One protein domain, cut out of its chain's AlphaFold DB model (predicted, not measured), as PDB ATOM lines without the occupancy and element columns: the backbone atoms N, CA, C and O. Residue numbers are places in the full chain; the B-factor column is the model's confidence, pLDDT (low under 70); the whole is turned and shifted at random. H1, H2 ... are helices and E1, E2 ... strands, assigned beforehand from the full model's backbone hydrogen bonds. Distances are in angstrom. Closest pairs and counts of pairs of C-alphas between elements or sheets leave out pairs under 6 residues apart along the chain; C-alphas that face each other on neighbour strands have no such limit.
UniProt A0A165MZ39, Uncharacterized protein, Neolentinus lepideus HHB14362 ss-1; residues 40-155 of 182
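Overview. This is residues 40 to 155 of the 182 residues of an uncharacterized protein of Neolentinus lepideus HHB14362 ss-1 (UniProt A0A165MZ39). Two small, strongly twisted antiparallel sheets, E2 E1 E3 E4 and E5 E6 E7, make a sandwich, only partly face to face, with their strands crossed. Beyond the four-strand sheet, at the end away from E5 E6 E7, lie the short helix H1 and a long loop, residues 74 to 102, from which residues 89 to 94 stick out. The printed part has 116 residues, with named elements in the order E1 E2 H1 E3 E4 H2 E5 E6 E7; under half of the residues are in these elements, and the class is mostly strand. The whole is compact, with a radius of gyration of the C-alphas of 14.9 A and spans of 41 by 33 by 26 A.

Along the chain. E1, residues 40 to 45, starts at C-alpha 40 (34.192, 70.641, 88.774) and is 14.5 A long. E2, residues 52 to 57, measures 15.4 A. H1, residues 68 to 73, starts at C-alpha 68 (31.511, 74.795, 107.876) and measures 8.6 A. E3, residues 103 to 108, measures 16.7 A, and E4, residues 114 to 119, 15.5 A. H2, residues 123 to 126, measures 5.2 A. E5, residues 129 to 134, measures 16.3 A, and E6, residues 138 to 143, 16.8 A. E7, residues 149 to 154, measures 16.2 A and ends at C-alpha 154 (37.287, 73.969, 84.398).

Arrangement. E1 and E2 form a hairpin, with N 43 and O 53 2.9 A apart. E1 has staggered pairing: its residues 40 to 44 pair with E2 and 44 to 45 with E3, where N 44 and O 106 are 2.8 A apart. E3 and E4 form a hairpin, with N 105 and O 117 2.7 A apart. E2, H1 and E3 are a split strand-helix-strand unit, two strands of one sheet with a helix between them along the chain and E1 between them in the sheet, and its crossover is right-handed. H1 is not on either sheet; H2 only grazes both. E5, E6 and E7 are a meander, each strand the antiparallel neighbour of the one before; N 132 and O 140 are 2.9 A apart, N 150 and O 141 2.8 A. The strands of the two sheets stand at 77 degrees to each other. The closest C-alphas of E1 and E7, those of Ser 40 and Tyr 153, are 5.1 A apart. In H1 every O i to N i+4 pair is within hydrogen-bond range; H2 is too short for one.

Size, cuts and confidence. The two C-alphas farthest apart, those of Gln 82 and Asp 136, are 45.0 A apart. The printed part has no cut. The link from H1 to E3, 29 residues, is long. Mean pLDDT of the printed part is 82.9; residues 83 to 95, 121 to 122 and 154 to 155 are under 70.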
ATOM      1  N   SER A  40      35.408  70.342  88.025       89.00
ATOM      2  CA  SER A  40      34.192  70.641  88.774       89.00
ATOM      3  C   SER A  40      32.947  70.124  88.076       89.00
ATOM      4  O   SER A  40      32.885  70.081  86.847       89.00
ATOM      5  N   ILE A  41      31.928  69.815  88.870       90.88
ATOM      6  CA  ILE A  41      30.550  69.619  88.417       90.88
ATOM      7  C   ILE A  41      29.635  70.609  89.134       90.88
ATOM      8  O   ILE A  41      29.998  71.170  90.169       90.88
ATOM      9  N   PHE A  42      28.435  70.809  88.598       91.94
ATOM     10  CA  PHE A  42      27.366  71.493  89.318       91.94
ATOM     11  C   PHE A  42      26.407  70.464  89.906       91.94
ATOM     12  O   PHE A  42      26.000  69.519  89.224       91.94
ATOM     13  N   ALA A  43      26.049  70.647  91.171       92.88
ATOM     14  CA  ALA A  43      25.108  69.783  91.861       92.88
ATOM     15  C   ALA A  43      24.260  70.576  92.854       92.88
ATOM     16  O   ALA A  43      24.690  71.594  93.389       92.88
ATOM     17  N   HIS A  44      23.054  70.094  93.109       93.81
ATOM     18  CA  HIS A  44      22.239  70.525  94.230       93.81
ATOM     19  C   HIS A  44      22.602  69.693  95.454       93.81
ATOM     20  O   HIS A  44      22.812  68.488  95.338       93.81
ATOM     21  N   VAL A  45      22.658  70.313  96.624       92.69
ATOM     22  CA  VAL A  45      22.969  69.635  97.887       92.69
ATOM     23  C   VAL A  45      21.671  69.385  98.652       92.69
ATOM     24  O   VAL A  45      20.840  70.281  98.710       92.69
ATOM     25  N   GLN A  46      21.489  68.195  99.237       92.00
ATOM     26  CA  GLN A  46      20.294  67.726  99.975       92.00
ATOM     27  C   GLN A  46      19.001  67.552  99.172       92.00
ATOM     28  O   GLN A  46      18.282  66.584  99.395       92.00
ATOM     29  N   SER A  47      18.684  68.462  98.254       91.88
ATOM     30  CA  SER A  47      17.445  68.430  97.476       91.88
ATOM     31  C   SER A  47      17.642  69.074  96.111       91.88
ATOM     32  O   SER A  47      18.370  70.054  95.983       91.88
ATOM     33  N   THR A  48      16.917  68.596  95.101       93.12
ATOM     34  CA  THR A  48      16.866  69.200  93.756       93.12
ATOM     35  C   THR A  48      16.269  70.612  93.737       93.12
ATOM     36  O   THR A  48      16.451  71.336  92.762       93.12
ATOM     37  N   SER A  49      15.581  71.029  94.806       92.69
ATOM     38  CA  SER A  49      15.057  72.393  94.964       92.69
ATOM     39  C   SER A  49      16.106  73.405  95.436       92.69
ATOM     40  O   SER A  49      15.839  74.606  95.408       92.69
ATOM     41  N   MET A  50      17.266  72.945  95.913       92.19
ATOM     42  CA  MET A  50      18.345  73.827  96.368       92.19
ATOM     43  C   MET A  50      19.031  74.510  95.179       92.19
ATOM     44  O   MET A  50      18.936  74.023  94.058       92.19
ATOM     45  N   PRO A  51      19.745  75.628  95.364       91.31
ATOM     46  CA  PRO A  51      20.560  76.202  94.294       91.31
ATOM     47  C   PRO A  51      21.652  75.231  93.817       91.31
ATOM     48  O   PRO A  51      22.161  74.427  94.600       91.31
ATOM     49  N   LEU A  52      22.034  75.322  92.538       90.62
ATOM     50  CA  LEU A  52      23.224  74.627  92.042       90.62
ATOM     51  C   LEU A  52      24.464  75.226  92.697       90.62
ATOM     52  O   LEU A  52      24.687  76.437  92.638       90.62
ATOM     53  N   VAL A  53      25.295  74.360  93.256       90.56
ATOM     54  CA  VAL A  53      26.616  74.708  93.757       90.56
ATOM     55  C   VAL A  53      27.681  73.973  92.976       90.56
ATOM     56  O   VAL A  53      27.450  72.927  92.367       90.56
ATOM     57  N   GLN A  54      28.866  74.557  92.977       89.25
ATOM     58  CA  GLN A  54      30.020  73.964  92.343       89.25
ATOM     59  C   GLN A  54      30.672  72.955  93.293       89.25
ATOM     60  O   GLN A  54      31.023  73.299  94.419       89.25
ATOM     61  N   VAL A  55      30.869  71.730  92.813       88.50
ATOM     62  CA  VAL A  55      31.539  70.644  93.533       88.50
ATOM     63  C   VAL A  55      32.852  70.339  92.827       88.50
ATOM     64  O   VAL A  55      32.858  70.070  91.626       88.50
ATOM     65  N   HIS A  56      33.963  70.401  93.561       88.19
ATOM     66  CA  HIS A  56      35.287  70.052  93.045       88.19
ATOM     67  C   HIS A  56      35.502  68.543  93.133       88.19
ATOM     68  O   HIS A  56      35.267  67.937  94.174       88.19
ATOM     69  N   LEU A  57      35.954  67.955  92.031       86.69
ATOM     70  CA  LEU A  57      36.326  66.553  91.931       86.69
ATOM     71  C   LEU A  57      37.849  66.456  91.983       86.69
ATOM     72  O   LEU A  57      38.539  66.810  91.025       86.69
ATOM     73  N   ASP A  58      38.357  65.993  93.120       82.94
ATOM     74  CA  ASP A  58      39.777  65.740  93.339       82.94
ATOM     75  C   ASP A  58      39.997  64.251  93.613       82.94
ATOM     76  O   ASP A  58      39.697  63.751  94.694       82.94
ATOM     77  N   SER A  59      40.483  63.519  92.609       80.31
ATOM     78  CA  SER A  59      40.778  62.088  92.746       80.31
ATOM     79  C   SER A  59      41.994  61.810  93.633       80.31
ATOM     80  O   SER A  59      42.241  60.657  93.963       80.31
ATOM     81  N   GLY A  60      42.790  62.835  93.959       77.50
ATOM     82  CA  GLY A  60      43.924  62.725  94.875       77.50
ATOM     83  C   GLY A  60      43.548  62.946  96.340       77.50
ATOM     84  O   GLY A  60      44.422  62.841  97.196       77.50
ATOM     85  N   ALA A  61      42.288  63.280  96.629       77.19
ATOM     86  CA  ALA A  61      41.797  63.452  97.985       77.19
ATOM     87  C   ALA A  61      41.183  62.148  98.511       77.19
ATOM     88  O   ALA A  61      40.251  61.612  97.914       77.19
ATOM     89  N   ASP A  62      41.659  61.696  99.673       73.00
ATOM     90  CA  ASP A  62      41.092  60.537 100.379       73.00
ATOM     91  C   ASP A  62      39.685  60.838 100.941       73.00
ATOM     92  O   ASP A  62      38.887  59.939 101.190       73.00
ATOM     93  N   LEU A  63      39.362  62.122 101.155       77.81
ATOM     94  CA  LEU A  63      38.125  62.570 101.795       77.81
ATOM     95  C   LEU A  63      37.452  63.694 101.015       77.81
ATOM     96  O   LEU A  63      38.098  64.640 100.560       77.81
ATOM     97  N   SER A  64      36.123  63.644 100.976       84.69
ATOM     98  CA  SER A  64      35.305  64.764 100.520       84.69
ATOM     99  C   SER A  64      35.149  65.801 101.631       84.69
ATOM    100  O   SER A  64      34.758  65.469 102.752       84.69
ATOM    101  N   LEU A  65      35.428  67.069 101.324       85.88
ATOM    102  CA  LEU A  65      35.393  68.162 102.297       85.88
ATOM    103  C   LEU A  65      34.314  69.189 101.955       85.88
ATOM    104  O   LEU A  65      34.066  69.502 100.794       85.88
ATOM    105  N   MET A  66      33.715  69.755 102.998       86.56
ATOM    106  CA  MET A  66      32.728  70.823 102.905       86.56
ATOM    107  C   MET A  66      33.051  71.897 103.938       86.56
ATOM    108  O   MET A  66      33.430  71.589 105.068       86.56
ATOM    109  N   LEU A  67      32.909  73.164 103.549       86.25
ATOM    110  CA  LEU A  67      33.121  74.284 104.459       86.25
ATOM    111  C   LEU A  67      32.034  74.325 105.529       86.25
ATOM    112  O   LEU A  67      30.856  74.109 105.240       86.25
ATOM    113  N   GLU A  68      32.432  74.667 106.751       85.44
ATOM    114  CA  GLU A  68      31.511  74.795 107.876       85.44
ATOM    115  C   GLU A  68      30.419  75.838 107.608       85.44
ATOM    116  O   GLU A  68      29.249  75.571 107.857       85.44
ATOM    117  N   ASP A  69      30.775  77.000 107.060       88.38
ATOM    118  CA  ASP A  69      29.802  78.060 106.778       88.38
ATOM    119  C   ASP A  69      28.747  77.602 105.766       88.38
ATOM    120  O   ASP A  69      27.565  77.909 105.911       88.38
ATOM    121  N   TYR A  70      29.158  76.807 104.772       89.25
ATOM    122  CA  TYR A  70      28.226  76.223 103.816       89.25
ATOM    123  C   TYR A  70      27.328  75.178 104.488       89.25
ATOM    124  O   TYR A  70      26.113  75.229 104.316       89.25
ATOM    125  N   TYR A  71      27.895  74.294 105.316       88.94
ATOM    126  CA  TYR A  71      27.132  73.335 106.121       88.94
ATOM    127  C   TYR A  71      26.085  74.031 107.013       88.94
ATOM    128  O   TYR A  71      24.927  73.618 107.050       88.94
ATOM    129  N   ASN A  72      26.469  75.122 107.676       89.25
ATOM    130  CA  ASN A  72      25.588  75.922 108.527       89.25
ATOM    131  C   ASN A  72      24.513  76.681 107.730       89.25
ATOM    132  O   ASN A  72      23.526  77.113 108.318       89.25
ATOM    133  N   SER A  73      24.682  76.851 106.415       89.44
ATOM    134  CA  SER A  73      23.674  77.465 105.543       89.44
ATOM    135  C   SER A  73      22.618  76.480 105.027       89.44
ATOM    136  O   SER A  73      21.624  76.913 104.443       89.44
ATOM    137  N   LEU A  74      22.820  75.169 105.217       89.06
ATOM    138  CA  LEU A  74      21.873  74.155 104.757       89.06
ATOM    139  C   LEU A  74      20.570  74.227 105.573       89.06
ATOM    140  O   LEU A  74      20.634  74.382 106.793       89.06
ATOM    141  N   PRO A  75      19.398  74.113 104.920       84.94
ATOM    142  CA  PRO A  75      18.103  74.284 105.578       84.94
ATOM    143  C   PRO A  75      17.844  73.204 106.632       84.94
ATOM    144  O   PRO A  75      17.327  73.512 107.703       84.94
ATOM    145  N   ASP A  76      18.258  71.967 106.346       82.44
ATOM    146  CA  ASP A  76      18.186  70.851 107.277       82.44
ATOM    147  C   ASP A  76      19.590  70.515 107.777       82.44
ATOM    148  O   ASP A  76      20.437  69.991 107.047       82.44
ATOM    149  N   HIS A  77      19.855  70.801 109.050       76.31
ATOM    150  CA  HIS A  77      21.114  70.411 109.675       76.31
ATOM    151  C   HIS A  77      21.152  68.893 109.859       76.31
ATOM    152  O   HIS A  77      20.570  68.341 110.794       76.31
ATOM    153  N   LEU A  78      21.867  68.210 108.966       80.50
ATOM    154  CA  LEU A  78      22.175  66.795 109.135       80.50
ATOM    155  C   LEU A  78      23.038  66.618 110.377       80.50
ATOM    156  O   LEU A  78      24.027  67.317 110.540       80.50
ATOM    157  N   HIS A  79      22.700  65.669 111.244       81.94
ATOM    158  CA  HIS A  79      23.460  65.450 112.468       81.94
ATOM    159  C   HIS A  79      24.948  65.204 112.172       81.94
ATOM    160  O   HIS A  79      25.313  64.185 111.581       81.94
ATOM    161  N   LEU A  80      25.804  66.131 112.622       84.25
ATOM    162  CA  LEU A  80      27.253  65.950 112.611       84.25
ATOM    163  C   LEU A  80      27.601  64.730 113.454       84.25
ATOM    164  O   LEU A  80      27.459  64.728 114.679       84.25
ATOM    165  N   CYS A  81      28.082  63.695 112.783       80.75
ATOM    166  CA  CYS A  81      28.559  62.498 113.436       80.75
ATOM    167  C   CYS A  81      30.003  62.730 113.891       80.75
ATOM    168  O   CYS A  81      30.831  63.289 113.163       80.75
ATOM    169  N   GLN A  82      30.310  62.313 115.119       73.06
ATOM    170  CA  GLN A  82      31.682  62.289 115.619       73.06
ATOM    171  C   GLN A  82      32.314  60.969 115.174       73.06
ATOM    172  O   GLN A  82      31.881  59.896 115.589       73.06
ATOM    173  N   GLY A  83      33.282  61.056 114.264       64.94
ATOM    174  CA  GLY A  83      34.043  59.916 113.751       64.94
ATOM    175  C   GLY A  83      35.435  59.859 114.356       64.94
ATOM    176  O   GLY A  83      35.740  60.585 115.304       64.94
ATOM    177  N   LEU A  84      36.308  59.027 113.784       57.25
ATOM    178  CA  LEU A  84      37.728  59.086 114.117       57.25
ATOM    179  C   LEU A  84      38.226  60.516 113.846       57.25
ATOM    180  O   LEU A  84      38.059  61.032 112.740       57.25
ATOM    181  N   LEU A  85      38.817  61.169 114.851       53.50
ATOM    182  CA  LEU A  85      39.464  62.470 114.681       53.50
ATOM    183  C   LEU A  85      40.661  62.301 113.741       53.50
ATOM    184  O   LEU A  85      41.773  62.001 114.176       53.50
ATOM    185  N   MET A  86      40.435  62.484 112.444       56.41
ATOM    186  CA  MET A  86      41.510  62.530 111.466       56.41
ATOM    187  C   MET A  86      42.062  63.950 111.414       56.41
ATOM    188  O   MET A  86      41.342  64.920 111.172       56.41
ATOM    189  N   LYS A  87      43.365  64.084 111.668       57.31
ATOM    190  CA  LYS A  87      44.089  65.299 111.300       57.31
ATOM    191  C   LYS A  87      44.279  65.258 109.790       57.31
ATOM    192  O   LYS A  87      44.811  64.271 109.288       57.31
ATOM    193  N   LEU A  88      43.872  66.312 109.086       60.19
ATOM    194  CA  LEU A  88      44.170  66.468 107.663       60.19
ATOM    195  C   LEU A  88      45.690  66.618 107.504       60.19
ATOM    196  O   LEU A  88      46.257  67.694 107.692       60.19
ATOM    197  N   TYR A  89      46.375  65.513 107.219       53.47
ATOM    198  CA  TYR A  89      47.788  65.525 106.869       53.47
ATOM    199  C   TYR A  89      47.903  65.862 105.383       53.47
ATOM    200  O   TYR A  89      47.749  64.975 104.558       53.47
ATOM    201  N   HIS A  90      48.108  67.151 105.082       53.88
ATOM    202  CA  HIS A  90      48.695  67.769 103.872       53.88
ATOM    203  C   HIS A  90      48.044  69.134 103.588       53.88
ATOM    204  O   HIS A  90      46.832  69.268 103.714       53.88
ATOM    205  N   LEU A  91      48.869  70.112 103.170       49.78
ATOM    206  CA  LEU A  91      48.601  71.410 102.493       49.78
ATOM    207  C   LEU A  91      47.455  72.334 102.977       49.78
ATOM    208  O   LEU A  91      47.385  73.477 102.529       49.78
ATOM    209  N   THR A  92      46.621  71.919 103.925       52.03
ATOM    210  CA  THR A  92      45.454  72.649 104.447       52.03
ATOM    211  C   THR A  92      45.751  73.418 105.742       52.03
ATOM    212  O   THR A  92      44.874  74.075 106.301       52.03
ATOM    213  N   GLY A  93      47.008  73.423 106.201       63.06
ATOM    214  CA  GLY A  93      47.442  74.200 107.364       63.06
ATOM    215  C   GLY A  93      46.829  73.693 108.674       63.06
ATOM    216  O   GLY A  93      46.984  72.525 109.009       63.06
ATOM    217  N   ASN A  94      46.160  74.580 109.419       62.41
ATOM    218  CA  ASN A  94      45.558  74.301 110.734       62.41
ATOM    219  C   ASN A  94      44.053  73.968 110.657       62.41
ATOM    220  O   ASN A  94      43.334  74.161 111.638       62.41
ATOM    221  N   ALA A  95      43.547  73.540 109.497       68.31
ATOM    222  CA  ALA A  95      42.138  73.187 109.355       68.31
ATOM    223  C   ALA A  95      41.796  71.953 110.210       68.31
ATOM    224  O   ALA A  95      42.454  70.915 110.124       68.31
ATOM    225  N   CYS A  96      40.749  72.068 111.029       70.50
ATOM    226  CA  CYS A  96      40.238  70.981 111.860       70.50
ATOM    227  C   CYS A  96      38.885  70.513 111.317       70.50
ATOM    228  O   CYS A  96      37.993  71.331 111.095       70.50
ATOM    229  N   MET A  97      38.706  69.202 111.161       78.75
ATOM    230  CA  MET A  97      37.388  68.637 110.865       78.75
ATOM    231  C   MET A  97      36.515  68.679 112.125       78.75
ATOM    232  O   MET A  97      36.940  68.213 113.182       78.75
ATOM    233  N   LYS A  98      35.295  69.224 112.024       81.81
ATOM    234  CA  LYS A  98      34.334  69.279 113.146       81.81
ATOM    235  C   LYS A  98      33.514  67.998 113.332       81.81
ATOM    236  O   LYS A  98      32.940  67.781 114.397       81.81
ATOM    237  N   GLY A  99      33.459  67.161 112.303       83.12
ATOM    238  CA  GLY A  99      32.688  65.923 112.251       83.12
ATOM    239  C   GLY A  99      32.522  65.479 110.801       83.12
ATOM    240  O   GLY A  99      33.152  66.047 109.908       83.12
ATOM    241  N   PHE A 100      31.666  64.490 110.573       84.62
ATOM    242  CA  PHE A 100      31.296  64.035 109.234       84.62
ATOM    243  C   PHE A 100      29.774  63.945 109.087       84.62
ATOM    244  O   PHE A 100      29.050  63.791 110.073       84.62
ATOM    245  N   VAL A 101      29.294  64.048 107.848       85.44
ATOM    246  CA  VAL A 101      27.885  63.876 107.469       85.44
ATOM    247  C   VAL A 101      27.813  63.085 106.168       85.44
ATOM    248  O   VAL A 101      28.714  63.187 105.339       85.44
ATOM    249  N   ARG A 102      26.738  62.317 105.980       84.75
ATOM    250  CA  ARG A 102      26.399  61.701 104.689       84.75
ATOM    251  C   ARG A 102      25.454  62.638 103.961       84.75
ATOM    252  O   ARG A 102      24.393  62.950 104.498       84.75
ATOM    253  N   LEU A 103      25.855  63.128 102.794       87.75
ATOM    254  CA  LEU A 103      25.157  64.213 102.115       87.75
ATOM    255  C   LEU A 103      24.802  63.797 100.685       87.75
ATOM    256  O   LEU A 103      25.718  63.613  99.878       87.75
ATOM    257  N   PRO A 104      23.508  63.675 100.342       91.88
ATOM    258  CA  PRO A 104      23.128  63.456  98.962       91.88
ATOM    259  C   PRO A 104      23.351  64.737  98.155       91.88
ATOM    260  O   PRO A 104      23.059  65.855  98.600       91.88
ATOM    261  N   ILE A 105      23.863  64.555  96.948       93.62
ATOM    262  CA  ILE A 105      23.976  65.561  95.909       93.62
ATOM    263  C   ILE A 105      23.227  65.095  94.665       93.62
ATOM    264  O   ILE A 105      23.181  63.910  94.343       93.62
ATOM    265  N   PHE A 106      22.670  66.053  93.939       95.38
ATOM    266  CA  PHE A 106      21.875  65.813  92.745       95.38
ATOM    267  C   PHE A 106      22.481  66.585  91.588       95.38
ATOM    268  O   PHE A 106      22.525  67.812  91.617       95.38
ATOM    269  N   THR A 107      22.945  65.888  90.562       93.88
ATOM    270  CA  THR A 107      23.616  66.512  89.420       93.88
ATOM    271  C   THR A 107      22.900  66.170  88.113       93.88
ATOM    272  O   THR A 107      22.491  65.022  87.913       93.88
ATOM    273  N   PRO A 108      22.692  67.144  87.212       92.06
ATOM    274  CA  PRO A 108      22.121  66.864  85.905       92.06
ATOM    275  C   PRO A 108      23.135  66.113  85.030       92.06
ATOM    276  O   PRO A 108      24.231  66.599  84.751       92.06
ATOM    277  N   ALA A 109      22.752  64.934  84.545       93.06
ATOM    278  CA  ALA A 109      23.502  64.221  83.522       93.06
ATOM    279  C   ALA A 109      23.250  64.822  82.135       93.06
ATOM    280  O   ALA A 109      22.190  65.372  81.842       93.06
ATOM    281  N   THR A 110      24.195  64.593  81.227       90.19
ATOM    282  CA  THR A 110      24.094  64.952  79.799       90.19
ATOM    283  C   THR A 110      22.862  64.357  79.106       90.19
ATOM    284  O   THR A 110      22.350  64.929  78.151       90.19
ATOM    285  N   SER A 111      22.340  63.240  79.624       89.31
ATOM    286  CA  SER A 111      21.088  62.616  79.167       89.31
ATOM    287  C   SER A 111      19.809  63.388  79.538       89.31
ATOM    288  O   SER A 111      18.721  62.977  79.141       89.31
ATOM    289  N   GLY A 112      19.909  64.459  80.332       89.06
ATOM    290  CA  GLY A 112      18.771  65.210  80.873       89.06
ATOM    291  C   GLY A 112      18.154  64.603  82.139       89.06
ATOM    292  O   GLY A 112      17.239  65.187  82.711       89.06
ATOM    293  N   LYS A 113      18.648  63.445  82.599       91.19
ATOM    294  CA  LYS A 113      18.259  62.851  83.885       91.19
ATOM    295  C   LYS A 113      19.061  63.452  85.034       91.19
ATOM    296  O   LYS A 113      20.230  63.782  84.864       91.19
ATOM    297  N   THR A 114      18.459  63.508  86.214       93.81
ATOM    298  CA  THR A 114      19.170  63.840  87.453       93.81
ATOM    299  C   THR A 114      19.766  62.576  88.054       93.81
ATOM    300  O   THR A 114      19.064  61.577  88.211       93.81
ATOM    301  N   VAL A 115      21.051  62.627  88.388       93.50
ATOM    302  CA  VAL A 115      21.760  61.574  89.114       93.50
ATOM    303  C   VAL A 115      21.870  61.996  90.570       93.50
ATOM    304  O   VAL A 115      22.342  63.094  90.862       93.50
ATOM    305  N   GLU A 116      21.440  61.119  91.467       94.00
ATOM    306  CA  GLU A 116      21.656  61.245  92.905       94.00
ATOM    307  C   GLU A 116      22.905  60.452  93.299       94.00
ATOM    308  O   GLU A 116      23.063  59.292  92.918       94.00
ATOM    309  N   MET A 117      23.803  61.088  94.044       90.62
ATOM    310  CA  MET A 117      25.003  60.472  94.608       90.62
ATOM    311  C   MET A 117      25.183  60.956  96.039       90.62
ATOM    312  O   MET A 117      24.741  62.042  96.386       90.62
ATOM    313  N   GLU A 118      25.873  60.195  96.866       87.12
ATOM    314  CA  GLU A 118      26.197  60.568  98.233       87.12
ATOM    315  C   GLU A 118      27.679  60.908  98.339       87.12
ATOM    316  O   GLU A 118      28.540  60.110  97.983       87.12
ATOM    317  N   VAL A 119      27.983  62.101  98.838       82.56
ATOM    318  CA  VAL A 119      29.358  62.560  99.028       82.56
ATOM    319  C   VAL A 119      29.878  62.072 100.381       82.56
ATOM    320  O   VAL A 119      29.212  62.245 101.404       82.56
ATOM    321  N   GLY A 120      31.076  61.484 100.386       73.25
ATOM    322  CA  GLY A 120      31.702  60.905 101.575       73.25
ATOM    323  C   GLY A 120      33.140  60.437 101.338       73.25
ATOM    324  O   GLY A 120      33.817  60.918 100.422       73.25
ATOM    325  N   GLU A 121      33.602  59.520 102.187       65.19
ATOM    326  CA  GLU A 121      34.843  58.757 101.989       65.19
ATOM    327  C   GLU A 121      34.738  57.949 100.690       65.19
ATOM    328  O   GLU A 121      33.669  57.421 100.372       65.19
ATOM    329  N   ASP A 122      35.818  57.909  99.909       68.62
ATOM    330  CA  ASP A 122      35.904  57.128  98.669       68.62
ATOM    331  C   ASP A 122      34.880  57.489  97.574       68.62
ATOM    332  O   ASP A 122      34.538  56.657  96.737       68.62
ATOM    333  N   PHE A 123      34.414  58.743  97.505       78.44
ATOM    334  CA  PHE A 123      33.406  59.190  96.523       78.44
ATOM    335  C   PHE A 123      33.707  58.778  95.067       78.44
ATOM    336  O   PHE A 123      32.816  58.313  94.356       78.44
ATOM    337  N   HIS A 124      34.964  58.899  94.622       82.31
ATOM    338  CA  HIS A 124      35.364  58.485  93.272       82.31
ATOM    339  C   HIS A 124      35.270  56.969  93.061       82.31
ATOM    340  O   HIS A 124      34.885  56.537  91.976       82.31
ATOM    341  N   LEU A 125      35.605  56.168  94.075       83.62
ATOM    342  CA  LEU A 125      35.563  54.708  93.995       83.62
ATOM    343  C   LEU A 125      34.133  54.179  94.145       83.62
ATOM    344  O   LEU A 125      33.732  53.319  93.369       83.62
ATOM    345  N   ASN A 126      33.338  54.743  95.060       85.62
ATOM    346  CA  ASN A 126      31.957  54.326  95.327       85.62
ATOM    347  C   ASN A 126      31.053  54.401  94.089       85.62
ATOM    348  O   ASN A 126      30.129  53.602  93.949       85.62
ATOM    349  N   TYR A 127      31.324  55.352  93.193       87.38
ATOM    350  CA  TYR A 127      30.575  55.544  91.948       87.38
ATOM    351  C   TYR A 127      31.383  55.214  90.689       87.38
ATOM    352  O   TYR A 127      30.914  55.488  89.583       87.38
ATOM    353  N   GLU A 128      32.585  54.646  90.847       89.38
ATOM    354  CA  GLU A 128      33.504  54.315  89.750       89.38
ATOM    355  C   GLU A 128      33.654  55.477  88.746       89.38
ATOM    356  O   GLU A 128      33.519  55.321  87.526       89.38
ATOM    357  N   LEU A 129      33.872  56.685  89.273       90.25
ATOM    358  CA  LEU A 129      33.916  57.900  88.470       90.25
ATOM    359  C   LEU A 129      35.138  57.884  87.551       90.25
ATOM    360  O   LEU A 129      36.284  57.912  87.997       90.25
ATOM    361  N   SER A 130      34.884  57.894  86.246       90.19
ATOM    362  CA  SER A 130      35.918  57.929  85.217       90.19
ATOM    363  C   SER A 130      35.996  59.318  84.601       90.19
ATOM    364  O   SER A 130      35.077  59.760  83.908       90.19
ATOM    365  N   VAL A 131      37.106  60.011  84.845       89.81
ATOM    366  CA  VAL A 131      37.358  61.356  84.321       89.81
ATOM    367  C   VAL A 131      38.044  61.271  82.962       89.81
ATOM    368  O   VAL A 131      39.115  60.684  82.830       89.81
ATOM    369  N   SER A 132      37.465  61.926  81.957       87.50
ATOM    370  CA  SER A 132      38.097  62.144  80.658       87.50
ATOM    371  C   SER A 132      38.280  63.634  80.406       87.50
ATOM    372  O   SER A 132      37.315  64.400  80.445       87.50
ATOM    373  N   GLN A 133      39.520  64.050  80.147       85.44
ATOM    374  CA  GLN A 133      39.870  65.425  79.795       85.44
ATOM    375  C   GLN A 133      40.425  65.466  78.374       85.44
ATOM    376  O   GLN A 133      41.411  64.805  78.050       85.44
ATOM    377  N   SER A 134      39.798  66.274  77.527       81.88
ATOM    378  CA  SER A 134      40.220  66.516  76.155       81.88
ATOM    379  C   SER A 134      40.352  68.010  75.904       81.88
ATOM    380  O   SER A 134      39.460  68.785  76.239       81.88
ATOM    381  N   VAL A 135      41.439  68.407  75.240       77.69
ATOM    382  CA  VAL A 135      41.604  69.782  74.737       77.69
ATOM    383  C   VAL A 135      40.514  70.116  73.712       77.69
ATOM    384  O   VAL A 135      40.024  71.238  73.682       77.69
ATOM    385  N   ASP A 136      40.104  69.127  72.915       79.94
ATOM    386  CA  ASP A 136      39.174  69.315  71.797       79.94
ATOM    387  C   ASP A 136      37.701  69.217  72.237       79.94
ATOM    388  O   ASP A 136      36.834  69.880  71.675       79.94
ATOM    389  N   TYR A 137      37.415  68.383  73.244       78.19
ATOM    390  CA  TYR A 137      36.046  67.995  73.626       78.19
ATOM    391  C   TYR A 137      35.663  68.390  75.058       78.19
ATOM    392  O   TYR A 137      34.558  68.090  75.505       78.19
ATOM    393  N   GLY A 138      36.558  69.062  75.786       82.62
ATOM    394  CA  GLY A 138      36.334  69.443  77.176       82.62
ATOM    395  C   GLY A 138      36.459  68.269  78.148       82.62
ATOM    396  O   GLY A 138      37.142  67.279  77.879       82.62
ATOM    397  N   SER A 139      35.843  68.409  79.323       88.31
ATOM    398  CA  SER A 139      35.884  67.400  80.386       88.31
ATOM    399  C   SER A 139      34.548  66.676  80.525       88.31
ATOM    400  O   SER A 139      33.485  67.294  80.490       88.31
ATOM    401  N   SER A 140      34.603  65.363  80.724       90.38
ATOM    402  CA  SER A 140      33.430  64.526  80.981       90.38
ATOM    403  C   SER A 140      33.717  63.535  82.101       90.38
ATOM    404  O   SER A 140      34.859  63.107  82.280       90.38
ATOM    405  N   ILE A 141      32.681  63.200  82.868       92.62
ATOM    406  CA  ILE A 141      32.763  62.248  83.974       92.62
ATOM    407  C   ILE A 141      31.746  61.145  83.719       92.62
ATOM    408  O   ILE A 141      30.545  61.405  83.745       92.62
ATOM    409  N   ALA A 142      32.213  59.929  83.454       93.31
ATOM    410  CA  ALA A 142      31.352  58.756  83.358       93.31
ATOM    411  C   ALA A 142      31.173  58.117  84.741       93.31
ATOM    412  O   ALA A 142      32.115  58.095  85.533       93.31
ATOM    413  N   ILE A 143      29.973  57.612  85.023       92.50
ATOM    414  CA  ILE A 143      29.622  57.012  86.317       92.50
ATOM    415  C   ILE A 143      29.531  55.493  86.152       92.50
ATOM    416  O   ILE A 143      28.500  54.987  85.689       92.50
ATOM    417  N   GLY A 144      30.604  54.782  86.507       90.88
ATOM    418  CA  GLY A 144      30.707  53.325  86.418       90.88
ATOM    419  C   GLY A 144      30.105  52.746  85.139       90.88
ATOM    420  O   GLY A 144      30.295  53.257  84.033       90.88
ATOM    421  N   SER A 145      29.301  51.697  85.297       89.12
ATOM    422  CA  SER A 145      28.553  51.058  84.205       89.12
ATOM    423  C   SER A 145      27.134  51.613  83.997       89.12
ATOM    424  O   SER A 145      26.360  51.050  83.224       89.12
ATOM    425  N   SER A 146      26.774  52.732  84.640       88.75
ATOM    426  CA  SER A 146      25.400  53.269  84.621       88.75
ATOM    427  C   SER A 146      24.950  53.813  83.258       88.75
ATOM    428  O   SER A 146      23.758  54.014  83.028       88.75
ATOM    429  N   GLY A 147      25.896  54.096  82.357       89.56
ATOM    430  CA  GLY A 147      25.629  54.775  81.088       89.56
ATOM    431  C   GLY A 147      25.316  56.270  81.235       89.56
ATOM    432  O   GLY A 147      24.953  56.916  80.251       89.56
ATOM    433  N   HIS A 148      25.450  56.837  82.439       91.69
ATOM    434  CA  HIS A 148      25.305  58.268  82.682       91.69
ATOM    435  C   HIS A 148      26.657  58.982  82.669       91.69
ATOM    436  O   HIS A 148      27.633  58.527  83.269       91.69
ATOM    437  N   THR A 149      26.675  60.143  82.010       92.38
ATOM    438  CA  THR A 149      27.844  61.022  81.918       92.38
ATOM    439  C   THR A 149      27.473  62.422  82.378       92.38
ATOM    440  O   THR A 149      26.428  62.953  81.984       92.38
ATOM    441  N   LEU A 150      28.344  63.031  83.174       91.44
ATOM    442  CA  LEU A 150      28.253  64.406  83.645       91.44
ATOM    443  C   LEU A 150      29.183  65.308  82.833       91.44
ATOM    444  O   LEU A 150      30.269  64.892  82.416       91.44
ATOM    445  N   SER A 151      28.770  66.559  82.651       88.12
ATOM    446  CA  SER A 151      29.632  67.594  82.083       88.12
ATOM    447  C   SER A 151      30.609  68.086  83.145       88.12
ATOM    448  O   SER A 151      30.194  68.528  84.217       88.12
ATOM    449  N   GLY A 152      31.903  68.015  82.840       83.19
ATOM    450  CA  GLY A 152      32.954  68.582  83.671       83.19
ATOM    451  C   GLY A 152      33.293  69.999  83.231       83.19
ATOM    452  O   GLY A 152      33.378  70.288  82.036       83.19
ATOM    453  N   TYR A 153      33.539  70.875  84.198       79.50
ATOM    454  CA  TYR A 153      33.902  72.266  83.962       79.50
ATOM    455  C   TYR A 153      35.256  72.575  84.597       79.50
ATOM    456  O   TYR A 153      35.538  72.158  85.721       79.50
ATOM    457  N   SER A 154      36.082  73.330  83.871       68.19
ATOM    458  CA  SER A 154      37.287  73.969  84.398       68.19
ATOM    459  C   SER A 154      36.904  75.387  84.813       68.19
ATOM    460  O   SER A 154      36.396  76.154  83.995       68.19
ATOM    461  N   THR A 155      37.064  75.728  86.086       60.59
ATOM    462  CA  THR A 155      36.520  76.971  86.662       60.59
ATOM    463  C   THR A 155      37.588  77.782  87.371       60.59
ATOM    464  O   THR A 155      38.415  77.195  88.068       60.59
TER     465      THR A 155